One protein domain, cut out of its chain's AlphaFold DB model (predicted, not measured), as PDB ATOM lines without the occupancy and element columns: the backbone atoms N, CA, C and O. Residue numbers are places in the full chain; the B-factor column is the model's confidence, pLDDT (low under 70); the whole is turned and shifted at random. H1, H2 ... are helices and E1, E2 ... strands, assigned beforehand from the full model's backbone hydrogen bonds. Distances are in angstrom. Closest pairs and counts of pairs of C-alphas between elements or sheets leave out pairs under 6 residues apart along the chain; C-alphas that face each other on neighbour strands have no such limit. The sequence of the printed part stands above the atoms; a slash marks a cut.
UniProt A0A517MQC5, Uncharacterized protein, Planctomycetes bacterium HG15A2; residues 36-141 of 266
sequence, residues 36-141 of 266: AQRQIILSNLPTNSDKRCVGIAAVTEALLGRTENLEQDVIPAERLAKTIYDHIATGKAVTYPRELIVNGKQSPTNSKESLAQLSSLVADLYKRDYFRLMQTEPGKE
ATOM      1  N   ALA A  36      18.335  29.726  27.689       82.25
ATOM      2  CA  ALA A  36      17.072  30.455  27.745       82.25
ATOM      3  C   ALA A  36      17.281  31.979  27.704       82.25
ATOM      4  O   ALA A  36      16.637  32.660  26.909       82.25
ATOM      5  N   GLN A  37      18.224  32.514  28.487       82.44
ATOM      6  CA  GLN A  37      18.547  33.949  28.476       82.44
ATOM      7  C   GLN A  37      19.067  34.411  27.111       82.44
ATOM      8  O   GLN A  37      18.634  35.448  26.605       82.44
ATOM      9  N   ARG A  38      19.937  33.617  26.472       85.00
ATOM     10  CA  ARG A  38      20.419  33.900  25.109       85.00
ATOM     11  C   ARG A  38      19.266  33.982  24.115       85.00
ATOM     12  O   ARG A  38      19.219  34.900  23.299       85.00
ATOM     13  N   GLN A  39      18.325  33.040  24.195       85.06
ATOM     14  CA  GLN A  39      17.170  33.020  23.305       85.06
ATOM     15  C   GLN A  39      16.255  34.229  23.525       85.06
ATOM     16  O   GLN A  39      15.781  34.787  22.539       85.06
ATOM     17  N   ILE A  40      16.061  34.666  24.777       88.31
ATOM     18  CA  ILE A  40      15.294  35.878  25.109       88.31
ATOM     19  C   ILE A  40      15.929  37.114  24.465       88.31
ATOM     20  O   ILE A  40      15.229  37.886  23.809       88.31
ATOM     21  N   ILE A  41      17.251  37.282  24.605       88.88
ATOM     22  CA  ILE A  41      17.981  38.391  23.972       88.88
ATOM     23  C   ILE A  41      17.746  38.355  22.464       88.88
ATOM     24  O   ILE A  41      17.261  39.331  21.898       88.88
ATOM     25  N   LEU A  42      18.017  37.212  21.827       88.25
ATOM     26  CA  LEU A  42      17.869  37.040  20.384       88.25
ATOM     27  C   LEU A  42      16.445  37.350  19.901       88.25
ATOM     28  O   LEU A  42      16.295  38.024  18.884       88.25
ATOM     29  N   SER A  43      15.408  36.888  20.610       88.44
ATOM     30  CA  SER A  43      14.008  37.127  20.236       88.44
ATOM     31  C   SER A  43      13.553  38.572  20.424       88.44
ATOM     32  O   SER A  43      12.621  39.002  19.747       88.44
ATOM     33  N   ASN A  44      14.198  39.317  21.324       92.12
ATOM     34  CA  ASN A  44      13.855  40.707  21.621       92.12
ATOM     35  C   ASN A  44      14.680  41.721  20.812       92.12
ATOM     36  O   ASN A  44      14.407  42.922  20.894       92.12
ATOM     37  N   LEU A  45      15.662  41.273  20.019       90.44
ATOM     38  CA  LEU A  45      16.425  42.158  19.139       90.44
ATOM     39  C   LEU A  45      15.496  42.881  18.154       90.44
ATOM     40  O   LEU A  45      14.601  42.264  17.567       90.44
ATOM     41  N   PRO A  46      15.712  44.186  17.920       89.81
ATOM     42  CA  PRO A  46      14.930  44.909  16.936       89.81
ATOM     43  C   PRO A  46      15.266  44.410  15.528       89.81
ATOM     44  O   PRO A  46      16.415  44.093  15.214       89.81
ATOM     45  N   THR A  47      14.274  44.421  14.640       87.44
ATOM     46  CA  THR A  47      14.548  44.325  13.205       87.44
ATOM     47  C   THR A  47      15.340  45.555  12.783       87.44
ATOM     48  O   THR A  47      15.035  46.681  13.187       87.44
ATOM     49  N   ASN A  48      16.362  45.341  11.962       83.44
ATOM     50  CA  ASN A  48      17.162  46.397  11.367       83.44
ATOM     51  C   ASN A  48      16.270  47.494  10.768       83.44
ATOM     52  O   ASN A  48      15.246  47.206  10.160       83.44
ATOM     53  N   SER A  49      16.694  48.743  10.886       74.38
ATOM     54  CA  SER A  49      16.199  49.886  10.114       74.38
ATOM     55  C   SER A  49      17.413  50.639   9.574       74.38
ATOM     56  O   SER A  49      18.542  50.313   9.951       74.38
ATOM     57  N   ASP A  50      17.235  51.547   8.611       58.12
ATOM     58  CA  ASP A  50      18.363  52.125   7.875       58.12
ATOM     59  C   ASP A  50      19.512  52.565   8.794       58.12
ATOM     60  O   ASP A  50      19.378  53.477   9.609       58.12
ATOM     61  N   LYS A  51      20.661  51.893   8.616       64.81
ATOM     62  CA  LYS A  51      21.945  52.131   9.298       64.81
ATOM     63  C   LYS A  51      22.059  51.637  10.751       64.81
ATOM     64  O   LYS A  51      23.051  51.959  11.399       64.81
ATOM     65  N   ARG A  52      21.128  50.816  11.258       84.62
ATOM     66  CA  ARG A  52      21.217  50.248  12.624       84.62
ATOM     67  C   ARG A  52      21.892  48.881  12.721       84.62
ATOM     68  O   ARG A  52      22.184  48.451  13.832       84.62
ATOM     69  N   CYS A  53      22.176  48.212  11.602       89.38
ATOM     70  CA  CYS A  53      22.730  46.852  11.597       89.38
ATOM     71  C   CYS A  53      23.995  46.711  12.454       89.38
ATOM     72  O   CYS A  53      24.115  45.743  13.196       89.38
ATOM     73  N   VAL A  54      24.887  47.706  12.425       87.88
ATOM     74  CA  VAL A  54      26.107  47.713  13.245       87.88
ATOM     75  C   VAL A  54      25.808  47.824  14.741       87.88
ATOM     76  O   VAL A  54      26.430  47.129  15.536       87.88
ATOM     77  N   GLY A  55      24.823  48.639  15.129       90.56
ATOM     78  CA  GLY A  55      24.407  48.773  16.523       90.56
ATOM     79  C   GLY A  55      23.753  47.500  17.044       90.56
ATOM     80  O   GLY A  55      24.111  47.026  18.115       90.56
ATOM     81  N   ILE A  56      22.868  46.897  16.246       91.69
ATOM     82  CA  ILE A  56      22.210  45.629  16.586       91.69
ATOM     83  C   ILE A  56      23.250  44.521  16.733       91.69
ATOM     84  O   ILE A  56      23.232  43.799  17.726       91.69
ATOM     85  N   ALA A  57      24.179  44.400  15.780       89.88
ATOM     86  CA  ALA A  57      25.200  43.363  15.828       89.88
ATOM     87  C   ALA A  57      26.142  43.534  17.034       89.88
ATOM     88  O   ALA A  57      26.381  42.569  17.755       89.88
ATOM     89  N   ALA A  58      26.596  44.763  17.308       88.25
ATOM     90  CA  ALA A  58      27.448  45.070  18.456       88.25
ATOM     91  C   ALA A  58      26.754  44.806  19.801       88.25
ATOM     92  O   ALA A  58      27.344  44.200  20.688       88.25
ATOM     93  N   VAL A  59      25.489  45.216  19.957       90.69
ATOM     94  CA  VAL A  59      24.711  44.929  21.176       90.69
ATOM     95  C   VAL A  59      24.494  43.426  21.335       90.69
ATOM     96  O   VAL A  59      24.650  42.898  22.431       90.69
ATOM     97  N   THR A  60      24.178  42.724  20.246       89.06
ATOM     98  CA  THR A  60      23.971  41.272  20.276       89.06
ATOM     99  C   THR A  60      25.233  40.545  20.721       89.06
ATOM    100  O   THR A  60      25.159  39.705  21.608       89.06
ATOM    101  N   GLU A  61      26.394  40.868  20.150       86.69
ATOM    102  CA  GLU A  61      27.669  40.271  20.566       86.69
ATOM    103  C   GLU A  61      27.995  40.609  22.023       86.69
ATOM    104  O   GLU A  61      28.300  39.713  22.807       86.69
ATOM    105  N   ALA A  62      27.870  41.884  22.405       85.75
ATOM    106  CA  ALA A  62      28.202  42.333  23.748       85.75
ATOM    107  C   ALA A  62      27.346  41.661  24.826       85.75
ATOM    108  O   ALA A  62      27.864  41.374  25.900       85.75
ATOM    109  N   LEU A  63      26.062  41.409  24.554       85.94
ATOM    110  CA  LEU A  63      25.178  40.738  25.503       85.94
ATOM    111  C   LEU A  63      25.326  39.215  25.447       85.94
ATOM    112  O   LEU A  63      25.359  38.584  26.493       85.94
ATOM    113  N   LEU A  64      25.447  38.609  24.261       81.38
ATOM    114  CA  LEU A  64      25.541  37.151  24.146       81.38
ATOM    115  C   LEU A  64      26.877  36.589  24.623       81.38
ATOM    116  O   LEU A  64      26.876  35.493  25.170       81.38
ATOM    117  N   GLY A  65      27.989  37.284  24.390       66.88
ATOM    118  CA  GLY A  65      29.325  36.774  24.708       66.88
ATOM    119  C   GLY A  65      29.732  36.931  26.176       66.88
ATOM    120  O   GLY A  65      30.871  36.616  26.527       66.88
ATOM    121  N   ARG A  66      28.892  37.549  27.026       69.31
ATOM    122  CA  ARG A  66      29.381  38.213  28.248       69.31
ATOM    123  C   ARG A  66      28.426  38.119  29.426       69.31
ATOM    124  O   ARG A  66      27.298  37.649  29.321       69.31
ATOM    125  N   THR A  67      28.944  38.498  30.586       60.53
ATOM    126  CA  THR A  67      28.335  38.172  31.869       60.53
ATOM    127  C   THR A  67      27.402  39.270  32.371       60.53
ATOM    128  O   THR A  67      27.762  40.449  32.392       60.53
ATOM    129  N   GLU A  68      26.229  38.862  32.852       60.97
ATOM    130  CA  GLU A  68      25.363  39.695  33.686       60.97
ATOM    131  C   GLU A  68      26.074  40.063  34.988       60.97
ATOM    132  O   GLU A  68      26.617  39.190  35.669       60.97
ATOM    133  N   ASN A  69      26.024  41.341  35.373       59.75
ATOM    134  CA  ASN A  69      26.223  41.675  36.775       59.75
ATOM    135  C   ASN A  69      24.922  41.346  37.513       59.75
ATOM    136  O   ASN A  69      23.889  41.975  37.268       59.75
ATOM    137  N   LEU A  70      24.964  40.355  38.401       55.88
ATOM    138  CA  LEU A  70      23.823  40.014  39.251       55.88
ATOM    139  C   LEU A  70      23.690  40.979  40.442       55.88
ATOM    140  O   LEU A  70      22.603  41.062  41.016       55.88
ATOM    141  N   GLU A  71      24.743  41.738  40.761       54.09
ATOM    142  CA  GLU A  71      24.810  42.678  41.880       54.09
ATOM    143  C   GLU A  71      24.803  44.132  41.367       54.09
ATOM    144  O   GLU A  71      25.826  44.713  41.025       54.09
ATOM    145  N   GLN A  72      23.578  44.649  41.235       58.69
ATOM    146  CA  GLN A  72      23.122  46.050  41.235       58.69
ATOM    147  C   GLN A  72      23.965  47.157  40.564       58.69
ATOM    148  O   GLN A  72      25.010  47.572  41.047       58.69
ATOM    149  N   ASP A  73      23.363  47.744  39.520       74.56
ATOM    150  CA  ASP A  73      23.254  49.196  39.303       74.56
ATOM    151  C   ASP A  73      22.235  49.423  38.170       74.56
ATOM    152  O   ASP A  73      22.455  48.974  37.046       74.56
ATOM    153  N   VAL A  74      21.107  50.100  38.421       87.19
ATOM    154  CA  VAL A  74      20.226  50.530  37.319       87.19
ATOM    155  C   VAL A  74      20.868  51.756  36.677       87.19
ATOM    156  O   VAL A  74      20.944  52.817  37.293       87.19
ATOM    157  N   ILE A  75      21.345  51.624  35.439       91.44
ATOM    158  CA  ILE A  75      22.032  52.716  34.734       91.44
ATOM    159  C   ILE A  75      21.217  53.227  33.541       91.44
ATOM    160  O   ILE A  75      20.435  52.472  32.959       91.44
ATOM    161  N   PRO A  76      21.421  54.484  33.114       94.69
ATOM    162  CA  PRO A  76      20.897  54.963  31.840       94.69
ATOM    163  C   PRO A  76      21.395  54.120  30.663       94.69
ATOM    164  O   PRO A  76      22.577  53.755  30.612       94.69
ATOM    165  N   ALA A  77      20.519  53.845  29.694       94.69
ATOM    166  CA  ALA A  77      20.864  53.088  28.490       94.69
ATOM    167  C   ALA A  77      22.054  53.706  27.727       94.69
ATOM    168  O   ALA A  77      22.874  52.986  27.161       94.69
ATOM    169  N   GLU A  78      22.208  55.029  27.777       95.19
ATOM    170  CA  GLU A  78      23.313  55.791  27.190       95.19
ATOM    171  C   GLU A  78      24.669  55.383  27.768       95.19
ATOM    172  O   GLU A  78      25.649  55.270  27.027       95.19
ATOM    173  N   ARG A  79      24.730  55.121  29.082       93.19
ATOM    174  CA  ARG A  79      25.962  54.690  29.749       93.19
ATOM    175  C   ARG A  79      26.376  53.313  29.244       93.19
ATOM    176  O   ARG A  79      27.530  53.142  28.861       93.19
ATOM    177  N   LEU A  80      25.442  52.361  29.179       92.12
ATOM    178  CA  LEU A  80      25.735  51.024  28.658       92.12
ATOM    179  C   LEU A  80      26.079  51.054  27.163       92.12
ATOM    180  O   LEU A  80      27.056  50.430  26.755       92.12
ATOM    181  N   ALA A  81      25.330  51.804  26.351       93.31
ATOM    182  CA  ALA A  81      25.594  51.950  24.921       93.31
ATOM    183  C   ALA A  81      27.001  52.506  24.657       93.31
ATOM    184  O   ALA A  81      27.721  51.991  23.800       93.31
ATOM    185  N   LYS A  82      27.429  53.513  25.430       91.75
ATOM    186  CA  LYS A  82      28.794  54.038  25.351       91.75
ATOM    187  C   LYS A  82      29.833  52.978  25.726       91.75
ATOM    188  O   LYS A  82      30.820  52.844  25.009       91.75
ATOM    189  N   THR A  83      29.607  52.212  26.794       89.19
ATOM    190  CA  THR A  83      30.507  51.119  27.192       89.19
ATOM    191  C   THR A  83      30.631  50.061  26.091       89.19
ATOM    192  O   THR A  83      31.745  49.675  25.749       89.19
ATOM    193  N   ILE A  84      29.515  49.634  25.485       88.88
ATOM    194  CA  ILE A  84      29.507  48.683  24.360       88.88
ATOM    195  C   ILE A  84      30.319  49.235  23.182       88.88
ATOM    196  O   ILE A  84      31.179  48.540  22.640       88.88
ATOM    197  N   TYR A  85      30.080  50.495  22.814       88.12
ATOM    198  CA  TYR A  85      30.798  51.170  21.734       88.12
ATOM    199  C   TYR A  85      32.309  51.271  21.999       88.12
ATOM    200  O   TYR A  85      33.105  50.962  21.117       88.12
ATOM    201  N   ASP A  86      32.723  51.665  23.205       84.81
ATOM    202  CA  ASP A  86      34.144  51.804  23.547       84.81
ATOM    203  C   ASP A  86      34.851  50.434  23.611       84.81
ATOM    204  O   ASP A  86      36.032  50.316  23.275       84.81
ATOM    205  N   HIS A  87      34.145  49.384  24.043       79.75
ATOM    206  CA  HIS A  87      34.742  48.070  24.274       79.75
ATOM    207  C   HIS A  87      34.994  47.276  22.994       79.75
ATOM    208  O   HIS A  87      35.931  46.473  22.988       79.75
ATOM    209  N   ILE A  88      34.237  47.507  21.916       73.94
ATOM    210  CA  ILE A  88      34.346  46.707  20.685       73.94
ATOM    211  C   ILE A  88      35.751  46.741  20.066       73.94
ATOM    212  O   ILE A  88      36.167  45.785  19.430       73.94
ATOM    213  N   ALA A  89      36.499  47.834  20.260       68.19
ATOM    214  CA  ALA A  89      37.858  47.990  19.738       68.19
ATOM    215  C   ALA A  89      38.936  47.379  20.647       68.19
ATOM    216  O   ALA A  89      40.109  47.356  20.279       68.19
ATOM    217  N   THR A  90      38.565  46.967  21.860       69.38
ATOM    218  CA  THR A  90      39.501  46.501  22.893       69.38
ATOM    219  C   THR A  90      39.315  45.034  23.261       69.38
ATOM    220  O   THR A  90      40.073  44.530  24.086       69.38
ATOM    221  N   GLY A  91      38.261  44.382  22.759       65.94
ATOM    222  CA  GLY A  91      37.886  43.015  23.129       65.94
ATOM    223  C   GLY A  91      37.510  42.830  24.610       65.94
ATOM    224  O   GLY A  91      37.135  41.734  25.016       65.94
ATOM    225  N   LYS A  92      37.569  43.883  25.441       70.44
ATOM    226  CA  LYS A  92      37.326  43.806  26.888       70.44
ATOM    227  C   LYS A  92      35.891  43.427  27.179       70.44
ATOM    228  O   LYS A  92      34.998  44.080  26.646       70.44
ATOM    229  N   ALA A  93      35.679  42.476  28.089       70.06
ATOM    230  CA  ALA A  93      34.353  42.096  28.565       70.06
ATOM    231  C   ALA A  93      33.538  43.327  29.016       70.06
ATOM    232  O   ALA A  93      34.059  44.256  29.631       70.06
ATOM    233  N   VAL A  94      32.256  43.347  28.654       74.69
ATOM    234  CA  VAL A  94      31.245  44.299  29.109       74.69
ATOM    235  C   VAL A  94      30.416  43.527  30.111       74.69
ATOM    236  O   VAL A  94      29.852  42.491  29.766       74.69
ATOM    237  N   THR A  95      30.349  44.038  31.327       78.19
ATOM    238  CA  THR A  95      29.361  43.592  32.298       78.19
ATOM    239  C   THR A  95      28.151  44.506  32.170       78.19
ATOM    240  O   THR A  95      28.310  45.722  32.036       78.19
ATOM    241  N   TYR A  96      26.948  43.941  32.172       80.38
ATOM    242  CA  TYR A  96      25.716  44.713  32.023       80.38
ATOM    243  C   TYR A  96      24.758  44.465  33.196       80.38
ATOM    244  O   TYR A  96      24.752  43.366  33.755       80.38
ATOM    245  N   PRO A  97      23.971  45.478  33.603       85.88
ATOM    246  CA  PRO A  97      23.027  45.337  34.703       85.88
ATOM    247  C   PRO A  97      21.782  44.564  34.274       85.88
ATOM    248  O   PRO A  97      21.500  44.425  33.082       85.88
ATOM    249  N   ARG A  98      20.987  44.107  35.246       85.81
ATOM    250  CA  ARG A  98      19.690  43.466  34.973       85.81
ATOM    251  C   ARG A  98      18.669  44.422  34.359       85.81
ATOM    252  O   ARG A  98      17.871  43.997  33.528       85.81
ATOM    253  N   GLU A  99      18.710  45.693  34.746       91.00
ATOM    254  CA  GLU A  99      17.754  46.718  34.327       91.00
ATOM    255  C   GLU A  99      18.462  48.000  33.879       91.00
ATOM    256  O   GLU A  99      19.548  48.341  34.354       91.00
ATOM    257  N   LEU A 100      17.810  48.727  32.974       93.31
ATOM    258  CA  LEU A 100      18.239  50.018  32.451       93.31
ATOM    259  C   LEU A 100      17.154  51.066  32.652       93.31
ATOM    260  O   LEU A 100      15.966  50.751  32.659       93.31
ATOM    261  N   ILE A 101      17.567  52.329  32.721       95.00
ATOM    262  CA  ILE A 101      16.658  53.462  32.569       95.00
ATOM    263  C   ILE A 101      16.498  53.738  31.071       95.00
ATOM    264  O   ILE A 101      17.445  54.164  30.405       95.00
ATOM    265  N   VAL A 102      15.294  53.509  30.550       95.12
ATOM    266  CA  VAL A 102      14.886  53.771  29.167       95.12
ATOM    267  C   VAL A 102      13.722  54.754  29.200       95.12
ATOM    268  O   VAL A 102      12.682  54.475  29.794       95.12
ATOM    269  N   ASN A 103      13.890  55.930  28.586       92.06
ATOM    270  CA  ASN A 103      12.872  56.993  28.578       92.06
ATOM    271  C   ASN A 103      12.345  57.338  29.989       92.06
ATOM    272  O   ASN A 103      11.145  57.510  30.196       92.06
ATOM    273  N   GLY A 104      13.247  57.383  30.976       92.25
ATOM    274  CA  GLY A 104      12.921  57.686  32.374       92.25
ATOM    275  C   GLY A 104      12.271  56.542  33.164       92.25
ATOM    276  O   GLY A 104      11.926  56.745  34.324       92.25
ATOM    277  N   LYS A 105      12.109  55.348  32.578       94.88
ATOM    278  CA  LYS A 105      11.524  54.170  33.239       94.88
ATOM    279  C   LYS A 105      12.540  53.045  33.364       94.88
ATOM    280  O   LYS A 105      13.368  52.865  32.477       94.88
ATOM    281  N   GLN A 106      12.453  52.272  34.441       95.19
ATOM    282  CA  GLN A 106      13.255  51.058  34.594       95.19
ATOM    283  C   GLN A 106      12.696  49.958  33.686       95.19
ATOM    284  O   GLN A 106      11.480  49.797  33.562       95.19
ATOM    285  N   SER A 107      13.567  49.244  32.984       94.25
ATOM    286  CA  SER A 107      13.192  48.164  32.072       94.25
ATOM    287  C   SER A 107      14.288  47.101  32.038       94.25
ATOM    288  O   SER A 107      15.465  47.469  32.017       94.25
ATOM    289  N   PRO A 108      13.955  45.797  31.978       92.00
ATOM    290  CA  PRO A 108      14.962  44.745  31.866       92.00
ATOM    291  C   PRO A 108      15.901  44.990  30.684       92.00
ATOM    292  O   PRO A 108      15.450  45.367  29.598       92.00
ATOM    293  N   THR A 109      17.202  44.766  30.858       90.94
ATOM    294  CA  THR A 109      18.213  44.999  29.809       90.94
ATOM    295  C   THR A 109      17.936  44.175  28.551       90.94
ATOM    296  O   THR A 109      18.154  44.644  27.438       90.94
ATOM    297  N   ASN A 110      17.397  42.966  28.722       90.81
ATOM    298  CA  ASN A 110      17.038  42.052  27.639       90.81
ATOM    299  C   ASN A 110      15.616  42.266  27.080       90.81
ATOM    300  O   ASN A 110      15.179  41.469  26.251       90.81
ATOM    301  N   SER A 111      14.884  43.298  27.517       93.44
ATOM    302  CA  SER A 111      13.564  43.643  26.968       93.44
ATOM    303  C   SER A 111      13.667  44.234  25.559       93.44
ATOM    304  O   SER A 111      14.705  44.764  25.155       93.44
ATOM    305  N   LYS A 112      12.568  44.175  24.803       93.62
ATOM    306  CA  LYS A 112      12.506  44.705  23.437       93.62
ATOM    307  C   LYS A 112      12.792  46.208  23.396       93.62
ATOM    308  O   LYS A 112      13.517  46.671  22.517       93.62
ATOM    309  N   GLU A 113      12.254  46.962  24.349       94.81
ATOM    310  CA  GLU A 113      12.444  48.407  24.473       94.81
ATOM    311  C   GLU A 113      13.910  48.752  24.758       94.81
ATOM    312  O   GLU A 113      14.498  49.576  24.051       94.81
ATOM    313  N   SER A 114      14.527  48.075  25.732       95.06
ATOM    314  CA  SER A 114      15.940  48.268  26.075       95.06
ATOM    315  C   SER A 114      16.864  47.932  24.910       95.06
ATOM    316  O   SER A 114      17.725  48.737  24.558       95.06
ATOM    317  N   LEU A 115      16.668  46.783  24.255       94.19
ATOM    318  CA  LEU A 115      17.505  46.367  23.128       94.19
ATOM    319  C   LEU A 115      17.347  47.293  21.916       94.19
ATOM    320  O   LEU A 115      18.336  47.584  21.235       94.19
ATOM    321  N   ALA A 116      16.138  47.803  21.660       93.94
ATOM    322  CA  ALA A 116      15.898  48.792  20.614       93.94
ATOM    323  C   ALA A 116      16.603  50.127  20.903       93.94
ATOM    324  O   ALA A 116      17.248  50.684  20.003       93.94
ATOM    325  N   GLN A 117      16.524  50.619  22.144       94.88
ATOM    326  CA  GLN A 117      17.180  51.858  22.564       94.88
ATOM    327  C   GLN A 117      18.705  51.721  22.513       94.88
ATOM    328  O   GLN A 117      19.369  52.534  21.869       94.88
ATOM    329  N   LEU A 118      19.266  50.658  23.101       94.12
ATOM    330  CA  LEU A 118      20.704  50.379  23.073       94.12
ATOM    331  C   LEU A 118      21.237  50.288  21.643       94.12
ATOM    332  O   LEU A 118      22.211  50.955  21.305       94.12
ATOM    333  N   SER A 119      20.578  49.503  20.786       94.12
ATOM    334  CA  SER A 119      21.005  49.333  19.392       94.12
ATOM    335  C   SER A 119      21.004  50.660  18.633       94.12
ATOM    336  O   SER A 119      21.883  50.894  17.806       94.12
ATOM    337  N   SER A 120      20.035  51.535  18.920       94.00
ATOM    338  CA  SER A 120      19.943  52.865  18.305       94.00
ATOM    339  C   SER A 120      21.061  53.784  18.795       94.00
ATOM    340  O   SER A 120      21.788  54.334  17.974       94.00
ATOM    341  N   LEU A 121      21.273  53.867  20.110       94.94
ATOM    342  CA  LEU A 121      22.332  54.683  20.712       94.94
ATOM    343  C   LEU A 121      23.726  54.261  20.232       94.94
ATOM    344  O   LEU A 121      24.542  55.101  19.857       94.94
ATOM    345  N   VAL A 122      23.996  52.953  20.186       92.25
ATOM    346  CA  VAL A 122      25.260  52.420  19.664       92.25
ATOM    347  C   VAL A 122      25.410  52.746  18.172       92.25
ATOM    348  O   VAL A 122      26.473  53.202  17.746       92.25
ATOM    349  N   ALA A 123      24.357  52.572  17.366       91.25
ATOM    350  CA  ALA A 123      24.384  52.935  15.947       91.25
ATOM    351  C   ALA A 123      24.637  54.438  15.729       91.25
ATOM    352  O   ALA A 123      25.386  54.803  14.821       91.25
ATOM    353  N   ASP A 124      24.072  55.306  16.568       91.88
ATOM    354  CA  ASP A 124      24.269  56.755  16.487       91.88
ATOM    355  C   ASP A 124      25.706  57.163  16.830       91.88
ATOM    356  O   ASP A 124      26.286  58.003  16.134       91.88
ATOM    357  N   LEU A 125      26.330  56.519  17.825       90.81
ATOM    358  CA  LEU A 125      27.757  56.697  18.118       90.81
ATOM    359  C   LEU A 125      28.625  56.324  16.906       90.81
ATOM    360  O   LEU A 125      29.513  57.090  16.525       90.81
ATOM    361  N   TYR A 126      28.327  55.202  16.242       86.31
ATOM    362  CA  TYR A 126      29.027  54.807  15.015       86.31
ATOM    363  C   TYR A 126      28.808  55.781  13.866       86.31
ATOM    364  O   TYR A 126      29.760  56.153  13.180       86.31
ATOM    365  N   LYS A 127      27.568  56.215  13.651       86.81
ATOM    366  CA  LYS A 127      27.204  57.148  12.585       86.81
ATOM    367  C   LYS A 127      27.902  58.494  12.762       86.81
ATOM    368  O   LYS A 127      28.423  59.037  11.788       86.81
ATOM    369  N   ARG A 128      27.963  59.006  13.995       89.25
ATOM    370  CA  ARG A 128      28.700  60.232  14.332       89.25
ATOM    371  C   ARG A 128      30.176  60.107  13.961       89.25
ATOM    372  O   ARG A 128      30.710  60.980  13.282       89.25
ATOM    373  N   ASP A 129      30.824  59.023  14.373       86.81
ATOM    374  CA  ASP A 129      32.254  58.829  14.135       86.81
ATOM    375  C   ASP A 129      32.580  58.549  12.663       86.81
ATOM    376  O   ASP A 129      33.560  59.082  12.140       86.81
ATOM    377  N   TYR A 130      31.715  57.815  11.962       85.88
ATOM    378  CA  TYR A 130      31.797  57.646  10.514       85.88
ATOM    379  C   TYR A 130      31.739  58.994   9.786       85.88
ATOM    380  O   TYR A 130      32.610  59.291   8.970       85.88
ATOM    381  N   PHE A 131      30.755  59.846  10.101       88.19
ATOM    382  CA  PHE A 131      30.648  61.159   9.464       88.19
ATOM    383  C   PHE A 131      31.829  62.066   9.787       88.19
ATOM    384  O   PHE A 131      32.335  62.729   8.887       88.19
ATOM    385  N   ARG A 132      32.317  62.048  11.032       88.81
ATOM    386  CA  ARG A 132      33.529  62.777  11.425       88.81
ATOM    387  C   ARG A 132      34.745  62.352  10.595       88.81
ATOM    388  O   ARG A 132      35.516  63.201  10.170       88.81
ATOM    389  N   LEU A 133      34.933  61.053  10.357       85.75
ATOM    390  CA  LEU A 133      36.044  60.547   9.541       85.75
ATOM    391  C   LEU A 133      35.893  60.934   8.065       85.75
ATOM    392  O   LEU A 133      36.858  61.384   7.451       85.75
ATOM    393  N   MET A 134      34.679  60.838   7.520       87.38
ATOM    394  CA  MET A 134      34.378  61.192   6.128       87.38
ATOM    395  C   MET A 134      34.586  62.678   5.795       87.38
ATOM    396  O   MET A 134      34.665  63.024   4.619       87.38
ATOM    397  N   GLN A 135      34.693  63.558   6.794       91.62
ATOM    398  CA  GLN A 135      34.954  64.990   6.598       91.62
ATOM    399  C   GLN A 135      36.413  65.311   6.225       91.62
ATOM    400  O   GLN A 135      36.698  66.447   5.858       91.62
ATOM    401  N   THR A 136      37.341  64.351   6.310       89.38
ATOM    402  CA  THR A 136      38.778  64.583   6.066       89.38
ATOM    403  C   THR A 136      39.366  63.505   5.159       89.38
ATOM    404  O   THR A 136      39.000  62.340   5.301       89.38
ATOM    405  N   GLU A 137      40.309  63.845   4.274       90.50
ATOM    406  CA  GLU A 137      40.979  62.841   3.421       90.50
ATOM    407  C   GLU A 137      41.688  61.741   4.232       90.50
ATOM    408  O   GLU A 137      41.399  60.567   3.998       90.50
ATOM    409  N   PRO A 138      42.475  62.053   5.285       88.44
ATOM    410  CA  PRO A 138      43.076  61.005   6.113       88.44
ATOM    411  C   PRO A 138      42.039  60.103   6.799       88.44
ATOM    412  O   PRO A 138      42.299  58.931   7.061       88.44
ATOM    413  N   GLY A 139      40.860  60.634   7.138       86.69
ATOM    414  CA  GLY A 139      39.771  59.842   7.707       86.69
ATOM    415  C   GLY A 139      39.113  58.918   6.678       86.69
ATOM    416  O   GLY A 139      38.841  57.760   6.998       86.69
ATOM    417  N   LYS A 140      38.924  59.390   5.438       87.25
ATOM    418  CA  LYS A 140      38.441  58.575   4.311       87.25
ATOM    419  C   LYS A 140      39.412  57.442   3.978       87.25
ATOM    420  O   LYS A 140      38.983  56.296   3.883       87.25
ATOM    421  N   GLU A 141      40.710  57.727   3.891       85.62
ATOM    422  CA  GLU A 141      41.753  56.716   3.647       85.62
ATOM    423  C   GLU A 141      41.746  55.611   4.710       85.62
ATOM    424  O   GLU A 141      41.867  54.426   4.392       85.62
TER     425      GLU A 141
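Overview. This is residues 36 to 141 of the 266 residues of an uncharacterized protein of Planctomycetes bacterium HG15A2 (UniProt A0A517MQC5). What does the domain look like? One long helix, H4, runs along the longest axis; H2 and H3 cross it and pack on it, and H1 folds back along H2. A small strand hairpin, E1 and E2, sits near the first turns of H4, while its other end and the short H5 make the far end of the length. What is it made of? The printed part has 106 residues, mostly helix in its named elements, in the order H1 H2 H3 E1 E2 H4 H5, with one antiparallel sheet, E1 - E2. How large is it? It is compact, with a radius of gyration of the C-alphas of 14.2 A, yet elongated in outline, 45 by 27 by 27 A.

Along the chain. Which helices come first? H1 is residues 36 to 44, from C-alpha 36 at (17.072, 30.455, 27.745), 12.4 A long. H2 is residues 53 to 64, 16.1 A long, and H3 is residues 77 to 87, 15.3 A long. What follows? The strands are E1, residues 99 to 102, and E2, residues 105 to 108. H4, residues 112 to 134, is 32.4 A long, and H5, residues 137 to 141, ends with C-alpha 141 at (41.753, 56.716, 3.647).

Arrangement. How do H1 and H2 stand? They touch as a helical hairpin, opposite ways at a shallow tilt of 15 degrees, H2 with residues 60 to 64 alone; the closest C-alphas are those of Arg 38 and Leu 64, 6.1 A. What do the hubs H2 and H4 touch? H2 touches H4 at a steep tilt of 53 degrees, opposite ways, with the C-alphas of Gly 55 and Ala 123 closest at 4.2 A. H3 touches H4 at a steep tilt of 51 degrees, the same way, with the C-alphas of Ala 81 and Val 122 closest at 5.3 A; H2 and H3 touch about perpendicular, at 88 degrees, H2 with residues 58 to 62 alone, and the C-alphas of Ala 62 and Ile 84 are closest at 6.5 A. How are the strands paired? E1 and E2 form an antiparallel hairpin, with N 100 and O 107 2.8 A apart and N 107 and O 100 2.9 A apart, within hydrogen-bond range. What of H5 and the helix backbones? H5 touches H4 only at the corner, with the C-alphas of Leu 133 and Gly 139 closest at 4.2 A. In H1, H2, H3, H4 and H5, every O i to N i+4 pair is within hydrogen-bond range.

Size, cuts and confidence. How far does it reach, and is it whole? The two C-alphas farthest apart, those of Ala 36 and Glu 137, are 47.0 A apart, and the printed part has no cut. Where are the long links and low confidence? The links H2 to H3 and H3 to E1 are long. Residues 50 to 51, 65 to 72 and 89 to 91 are under 70 in pLDDT, against a mean of 85.3 for the printed part.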